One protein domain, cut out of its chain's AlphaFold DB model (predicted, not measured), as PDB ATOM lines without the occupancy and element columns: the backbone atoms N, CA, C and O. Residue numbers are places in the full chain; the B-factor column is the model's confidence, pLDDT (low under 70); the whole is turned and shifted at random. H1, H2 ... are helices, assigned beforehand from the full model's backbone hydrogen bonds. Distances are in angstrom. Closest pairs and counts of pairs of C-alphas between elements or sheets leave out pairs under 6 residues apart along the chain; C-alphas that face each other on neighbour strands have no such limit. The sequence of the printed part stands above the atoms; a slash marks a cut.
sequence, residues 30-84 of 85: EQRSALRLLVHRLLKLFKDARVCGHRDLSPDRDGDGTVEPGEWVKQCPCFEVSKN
ATOM      1  N   GLU A  30     122.565 132.581 127.045       97.44
ATOM      2  CA  GLU A  30     123.911 132.300 127.547       97.44
ATOM      3  C   GLU A  30     124.786 131.709 126.442       97.44
ATOM      4  O   GLU A  30     125.899 132.193 126.227       97.44
ATOM      5  N   GLN A  31     124.273 130.733 125.678       97.06
ATOM      6  CA  GLN A  31     124.984 130.181 124.521       97.06
ATOM      7  C   GLN A  31     125.288 131.269 123.489       97.06
ATOM      8  O   GLN A  31     126.414 131.343 123.005       97.06
ATOM      9  N   ARG A  32     124.327 132.154 123.181       95.75
ATOM     10  CA  ARG A  32     124.537 133.286 122.256       95.75
ATOM     11  C   ARG A  32     125.640 134.218 122.754       95.75
ATOM     12  O   ARG A  32     126.499 134.622 121.972       95.75
ATOM     13  N   SER A  33     125.630 134.540 124.044       96.31
ATOM     14  CA  SER A  33     126.626 135.419 124.665       96.31
ATOM     15  C   SER A  33     128.024 134.792 124.658       96.31
ATOM     16  O   SER A  33     128.992 135.443 124.262       96.31
ATOM     17  N   ALA A  34     128.127 133.510 125.016       97.00
ATOM     18  CA  ALA A  34     129.378 132.758 124.991       97.00
ATOM     19  C   ALA A  34     129.949 132.643 123.569       97.00
ATOM     20  O   ALA A  34     131.140 132.878 123.367       97.00
ATOM     21  N   LEU A  35     129.097 132.356 122.577       96.19
ATOM     22  CA  LEU A  35     129.478 132.289 121.165       96.19
ATOM     23  C   LEU A  35     130.051 133.615 120.664       96.19
ATOM     24  O   LEU A  35     131.134 133.622 120.084       96.19
ATOM     25  N   ARG A  36     129.374 134.739 120.930       95.75
ATOM     26  CA  ARG A  36     129.861 136.073 120.537       95.75
ATOM     27  C   ARG A  36     131.214 136.389 121.156       95.75
ATOM     28  O   ARG A  36     132.125 136.838 120.465       95.75
ATOM     29  N   LEU A  37     131.370 136.113 122.450       97.12
ATOM     30  CA  LEU A  37     132.630 136.342 123.149       97.12
ATOM     31  C   LEU A  37     133.764 135.474 122.584       97.12
ATOM     32  O   LEU A  37     134.879 135.967 122.407       97.12
ATOM     33  N   LEU A  38     133.490 134.199 122.303       97.06
ATOM     34  CA  LEU A  38     134.462 133.278 121.718       97.06
ATOM     35  C   LEU A  38     134.886 133.736 120.319       97.06
ATOM     36  O   LEU A  38     136.082 133.861 120.065       97.06
ATOM     37  N   VAL A  39     133.925 134.047 119.445       95.88
ATOM     38  CA  VAL A  39     134.189 134.542 118.086       95.88
ATOM     39  C   VAL A  39     135.021 135.822 118.129       95.88
ATOM     40  O   VAL A  39     136.045 135.909 117.455       95.88
ATOM     41  N   HIS A  40     134.665 136.777 118.993       95.31
ATOM     42  CA  HIS A  40     135.433 138.014 119.168       95.31
ATOM     43  C   HIS A  40     136.884 137.762 119.592       95.31
ATOM     44  O   HIS A  40     137.811 138.394 119.087       95.31
ATOM     45  N   ARG A  41     137.111 136.825 120.520       97.06
ATOM     46  CA  ARG A  41     138.466 136.451 120.955       97.06
ATOM     47  C   ARG A  41     139.262 135.803 119.825       97.06
ATOM     48  O   ARG A  41     140.432 136.135 119.656       97.06
ATOM     49  N   LEU A  42     138.636 134.925 119.047       96.44
ATOM     50  CA  LEU A  42     139.283 134.264 117.916       96.44
ATOM     51  C   LEU A  42     139.657 135.260 116.816       96.44
ATOM     52  O   LEU A  42     140.783 135.211 116.342       96.44
ATOM     53  N   LEU A  43     138.788 136.216 116.481       95.19
ATOM     54  CA  LEU A  43     139.098 137.263 115.498       95.19
ATOM     55  C   LEU A  43     140.248 138.180 115.941       95.19
ATOM     56  O   LEU A  43     141.022 138.657 115.116       95.19
ATOM     57  N   LYS A  44     140.412 138.404 117.250       95.81
ATOM     58  CA  LYS A  44     141.583 139.126 117.773       95.81
ATOM     59  C   LYS A  44     142.888 138.347 117.604       95.81
ATOM     60  O   LYS A  44     143.929 138.971 117.408       95.81
ATOM     61  N   LEU A  45     142.838 137.019 117.716       96.31
ATOM     62  CA  LEU A  45     143.998 136.139 117.552       96.31
ATOM     63  C   LEU A  45     144.331 135.900 116.073       96.31
ATOM     64  O   LEU A  45     145.501 135.889 115.704       96.31
ATOM     65  N   PHE A  46     143.310 135.764 115.230       95.25
ATOM     66  CA  PHE A  46     143.415 135.470 113.804       95.25
ATOM     67  C   PHE A  46     142.796 136.615 113.000       95.25
ATOM     68  O   PHE A  46     141.629 136.564 112.618       95.25
ATOM     69  N   LYS A  47     143.581 137.670 112.768       89.75
ATOM     70  CA  LYS A  47     143.079 138.945 112.225       89.75
ATOM     71  C   LYS A  47     142.476 138.846 110.820       89.75
ATOM     72  O   LYS A  47     141.588 139.627 110.506       89.75
ATOM     73  N   ASP A  48     142.917 137.872 110.027       90.88
ATOM     74  CA  ASP A  48     142.439 137.648 108.656       90.88
ATOM     75  C   ASP A  48     141.354 136.558 108.574       90.88
ATOM     76  O   ASP A  48     140.943 136.148 107.488       90.88
ATOM     77  N   ALA A  49     140.892 136.041 109.720       92.25
ATOM     78  CA  ALA A  49     139.868 135.006 109.743       92.25
ATOM     79  C   ALA A  49     138.483 135.572 109.398       92.25
ATOM     80  O   ALA A  49     138.075 136.634 109.868       92.25
ATOM     81  N   ARG A  50     137.716 134.800 108.623       91.62
ATOM     82  CA  ARG A  50     136.311 135.076 108.300       91.62
ATOM     83  C   ARG A  50     135.389 134.222 109.165       91.62
ATOM     84  O   ARG A  50     135.609 133.021 109.307       91.62
ATOM     85  N   VAL A  51     134.311 134.820 109.670       92.88
ATOM     86  CA  VAL A  51     133.221 134.093 110.340       92.88
ATOM     87  C   VAL A  51     132.133 133.779 109.318       92.88
ATOM     88  O   VAL A  51     131.685 134.668 108.599       92.88
ATOM     89  N   CYS A  52     131.712 132.520 109.240       92.00
ATOM     90  CA  CYS A  52     130.640 132.081 108.348       92.00
ATOM     91  C   CYS A  52     129.866 130.911 108.958       92.00
ATOM     92  O   CYS A  52     130.347 130.233 109.871       92.00
ATOM     93  N   GLY A  53     128.647 130.697 108.473       91.06
ATOM     94  CA  GLY A  53     127.865 129.509 108.760       91.06
ATOM     95  C   GLY A  53     128.388 128.308 107.980       91.06
ATOM     96  O   GLY A  53     128.948 128.432 106.897       91.06
ATOM     97  N   HIS A  54     128.179 127.109 108.517       88.94
ATOM     98  CA  HIS A  54     128.566 125.869 107.848       88.94
ATOM     99  C   HIS A  54     127.815 125.692 106.513       88.94
ATOM    100  O   HIS A  54     128.416 125.258 105.534       88.94
ATOM    101  N   ARG A  55     126.540 126.087 106.424       88.38
ATOM    102  CA  ARG A  55     125.774 126.074 105.169       88.38
ATOM    103  C   ARG A  55     126.329 127.025 104.112       88.38
ATOM    104  O   ARG A  55     126.275 126.676 102.940       88.38
ATOM    105  N   ASP A  56     126.946 128.130 104.527       86.50
ATOM    106  CA  ASP A  56     127.580 129.116 103.642       86.50
ATOM    107  C   ASP A  56     128.857 128.553 102.981       86.50
ATOM    108  O   ASP A  56     129.483 129.208 102.154       86.50
ATOM    109  N   LEU A  57     129.281 127.346 103.376       86.62
ATOM    110  CA  LEU A  57     130.360 126.578 102.752       86.62
ATOM    111  C   LEU A  57     129.829 125.480 101.815       86.62
ATOM    112  O   LEU A  57     130.584 124.573 101.443       86.62
ATOM    113  N   SER A  58     128.531 125.499 101.494       86.38
ATOM    114  CA  SER A  58     127.976 124.632 100.454       86.38
ATOM    115  C   SER A  58     128.549 125.029  99.088       86.38
ATOM    116  O   SER A  58     128.979 126.168  98.921       86.38
ATOM    117  N   PRO A  59     128.628 124.093  98.126       86.62
ATOM    118  CA  PRO A  59     129.031 124.436  96.772       86.62
ATOM    119  C   PRO A  59     128.041 125.432  96.175       86.62
ATOM    120  O   PRO A  59     126.843 125.167  96.209       86.62
ATOM    121  N   ASP A  60     128.571 126.509  95.616       86.31
ATOM    122  CA  ASP A  60     127.881 127.366  94.656       86.31
ATOM    123  C   ASP A  60     127.716 126.557  93.353       86.31
ATOM    124  O   ASP A  60     128.697 126.102  92.753       86.31
ATOM    125  N   ARG A  61     126.472 126.214  93.021       85.62
ATOM    126  CA  ARG A  61     126.080 125.275  91.962       85.62
ATOM    127  C   ARG A  61     125.761 125.992  90.660       85.62
ATOM    128  O   ARG A  61     125.872 125.343  89.617       85.62
ATOM    129  N   ASP A  62     125.352 127.255  90.709       88.50
ATOM    130  CA  ASP A  62     125.059 128.062  89.521       88.50
ATOM    131  C   ASP A  62     126.177 129.059  89.162       88.50
ATOM    132  O   ASP A  62     126.249 129.507  88.015       88.50
ATOM    133  N   GLY A  63     127.130 129.275  90.071       86.06
ATOM    134  CA  GLY A  63     128.361 130.022  89.848       86.06
ATOM    135  C   GLY A  63     128.204 131.533  89.986       86.06
ATOM    136  O   GLY A  63     129.028 132.266  89.427       86.06
ATOM    137  N   ASP A  64     127.167 132.014  90.673       88.94
ATOM    138  CA  ASP A  64     126.900 133.445  90.841       88.94
ATOM    139  C   ASP A  64     127.713 134.105  91.982       88.94
ATOM    140  O   ASP A  64     127.748 135.334  92.112       88.94
ATOM    141  N   GLY A  65     128.435 133.299  92.769       83.69
ATOM    142  CA  GLY A  65     129.261 133.722  93.897       83.69
ATOM    143  C   GLY A  65     128.527 133.795  95.241       83.69
ATOM    144  O   GLY A  65     129.151 134.165  96.244       83.69
ATOM    145  N   THR A  66     127.242 133.443  95.295       84.88
ATOM    146  CA  THR A  66     126.380 133.493  96.479       84.88
ATOM    147  C   THR A  66     125.752 132.132  96.742       84.88
ATOM    148  O   THR A  66     125.005 131.610  95.941       84.88
ATOM    149  N   VAL A  67     125.982 131.578  97.932       85.00
ATOM    150  CA  VAL A  67     125.376 130.294  98.310       85.00
ATOM    151  C   VAL A  67     123.930 130.497  98.776       85.00
ATOM    152  O   VAL A  67     123.677 130.904  99.920       85.00
ATOM    153  N   GLU A  68     122.976 130.176  97.912       87.88
ATOM    154  CA  GLU A  68     121.543 130.362  98.137       87.88
ATOM    155  C   GLU A  68     120.876 129.178  98.869       87.88
ATOM    156  O   GLU A  68     121.394 128.056  98.869       87.88
ATOM    157  N   PRO A  69     119.681 129.362  99.480       85.19
ATOM    158  CA  PRO A  69     118.965 128.287 100.175       85.19
ATOM    159  C   PRO A  69     118.740 127.010  99.359       85.19
ATOM    160  O   PRO A  69     118.750 125.916  99.926       85.19
ATOM    161  N   GLY A  70     118.562 127.134  98.039       85.31
ATOM    162  CA  GLY A  70     118.415 125.995  97.126       85.31
ATOM    163  C   GLY A  70     119.688 125.152  96.968       85.31
ATOM    164  O   GLY A  70     119.629 124.007  96.513       85.31
ATOM    165  N   GLU A  71     120.833 125.684  97.382       87.50
ATOM    166  CA  GLU A  71     122.157 125.082  97.229       87.50
ATOM    167  C   GLU A  71     122.706 124.519  98.541       87.50
ATOM    168  O   GLU A  71     123.719 123.810  98.565       87.50
ATOM    169  N   TRP A  72     122.021 124.791  99.654       88.31
ATOM    170  CA  TRP A  72     122.443 124.371 100.979       88.31
ATOM    171  C   TRP A  72     122.464 122.850 101.107       88.31
ATOM    172  O   TRP A  72     121.438 122.175 101.179       88.31
ATOM    173  N   VAL A  73     123.668 122.299 101.253       85.12
ATOM    174  CA  VAL A  73     123.862 120.873 101.560       85.12
ATOM    175  C   VAL A  73     123.525 120.582 103.024       85.12
ATOM    176  O   VAL A  73     123.221 119.448 103.394       85.12
ATOM    177  N   LYS A  74     123.604 121.599 103.888       81.69
ATOM    178  CA  LYS A  74     123.236 121.517 105.303       81.69
ATOM    179  C   LYS A  74     122.456 122.748 105.713       81.69
ATOM    180  O   LYS A  74     122.736 123.834 105.239       81.69
ATOM    181  N   GLN A  75     121.556 122.580 106.673       84.69
ATOM    182  CA  GLN A  75     120.788 123.680 107.260       84.69
ATOM    183  C   GLN A  75     121.488 124.323 108.468       84.69
ATOM    184  O   GLN A  75     120.962 125.263 109.051       84.69
ATOM    185  N   CYS A  76     122.665 123.823 108.870       84.00
ATOM    186  CA  CYS A  76     123.384 124.345 110.026       84.00
ATOM    187  C   CYS A  76     124.348 125.490 109.648       84.00
ATOM    188  O   CYS A  76     124.985 125.435 108.599       84.00
ATOM    189  N   PRO A  77     124.543 126.490 110.518       88.50
ATOM    190  CA  PRO A  77     123.734 126.751 111.702       88.50
ATOM    191  C   PRO A  77     122.306 127.143 111.309       88.50
ATOM    192  O   PRO A  77     122.086 127.710 110.244       88.50
ATOM    193  N   CYS A  78     121.341 126.876 112.191       87.69
ATOM    194  CA  CYS A  78     119.924 127.153 111.928       87.69
ATOM    195  C   CYS A  78     119.579 128.653 112.076       87.69
ATOM    196  O   CYS A  78     118.478 129.002 112.491       87.69
ATOM    197  N   PHE A  79     120.545 129.541 111.803       88.06
ATOM    198  CA  PHE A  79     120.452 130.997 111.897       88.06
ATOM    199  C   PHE A  79     121.456 131.677 110.950       88.06
ATOM    200  O   PHE A  79     122.480 131.102 110.592       88.06
ATOM    201  N   GLU A  80     121.206 132.946 110.610       88.12
ATOM    202  CA  GLU A  80     122.131 133.770 109.817       88.12
ATOM    203  C   GLU A  80     123.328 134.228 110.658       88.12
ATOM    204  O   GLU A  80     123.163 135.079 111.538       88.12
ATOM    205  N   VAL A  81     124.532 133.712 110.388       89.00
ATOM    206  CA  VAL A  81     125.761 134.110 111.103       89.00
ATOM    207  C   VAL A  81     126.013 135.608 110.989       89.00
ATOM    208  O   VAL A  81     126.185 136.265 112.011       89.00
ATOM    209  N   SER A  82     125.929 136.161 109.778       85.62
ATOM    210  CA  SER A  82     126.185 137.580 109.490       85.62
ATOM    211  C   SER A  82     125.273 138.559 110.240       85.62
ATOM    212  O   SER A  82     125.640 139.714 110.426       85.62
ATOM    213  N   LYS A  83     124.085 138.113 110.671       84.75
ATOM    214  CA  LYS A  83     123.099 138.945 111.382       84.75
ATOM    215  C   LYS A  83     123.044 138.672 112.884       84.75
ATOM    216  O   LYS A  83     122.480 139.473 113.624       84.75
ATOM    217  N   ASN A  84     123.543 137.522 113.339       83.94
ATOM    218  CA  ASN A  84     123.300 137.039 114.702       83.94
ATOM    219  C   ASN A  84     124.558 136.850 115.555       83.94
ATOM    220  O   ASN A  84     124.404 136.602 116.761       83.94
TER     221      ASN A  84
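AT A GLANCE: This is residues 30 to 84 of the 85 residues of the protein "N-acetylmuramoyl-L-alanine amidase domain-containing protein" of Bacteroides fluxus YIT 12057 (UniProt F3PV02). The model has little regular structure: one long helix, H1, stands to one side of a wide loop that leaves its end, runs away from it and folds back to finish in the very short helix H2. Residues 44 to 50, where H1 passes into the loop, stand free. The 55 printed residues hold two named helices, H1 then H2, and no named strand; the class is all helix, with only 20 residues in named elements. The whole is loose, with a radius of gyration of the C-alphas of 13.1 A and spans of 35 by 26 by 15 A.

IN THESE COORDINATES: H1, residues 30 to 45, begins at C-alpha 30 (123.911, 132.300, 127.547) and measures 22.8 A. H2, residues 81 to 84, ends at C-alpha 84 (123.300, 137.039, 114.702).

HOW THE PARTS SIT: H1 and H2 are apart. Every O i to N i+4 pair of H1 is within hydrogen-bond range; H2 is too short for such a pair, and its one O i to N i+3 pair is within range.

THE WHOLE: The two C-alphas farthest apart, those of Glu 30 and Asp 62, are 38.3 A apart. Residues 46 to 80 form a long link. The printed part has no cut, and no printed residue is under 70 in pLDDT.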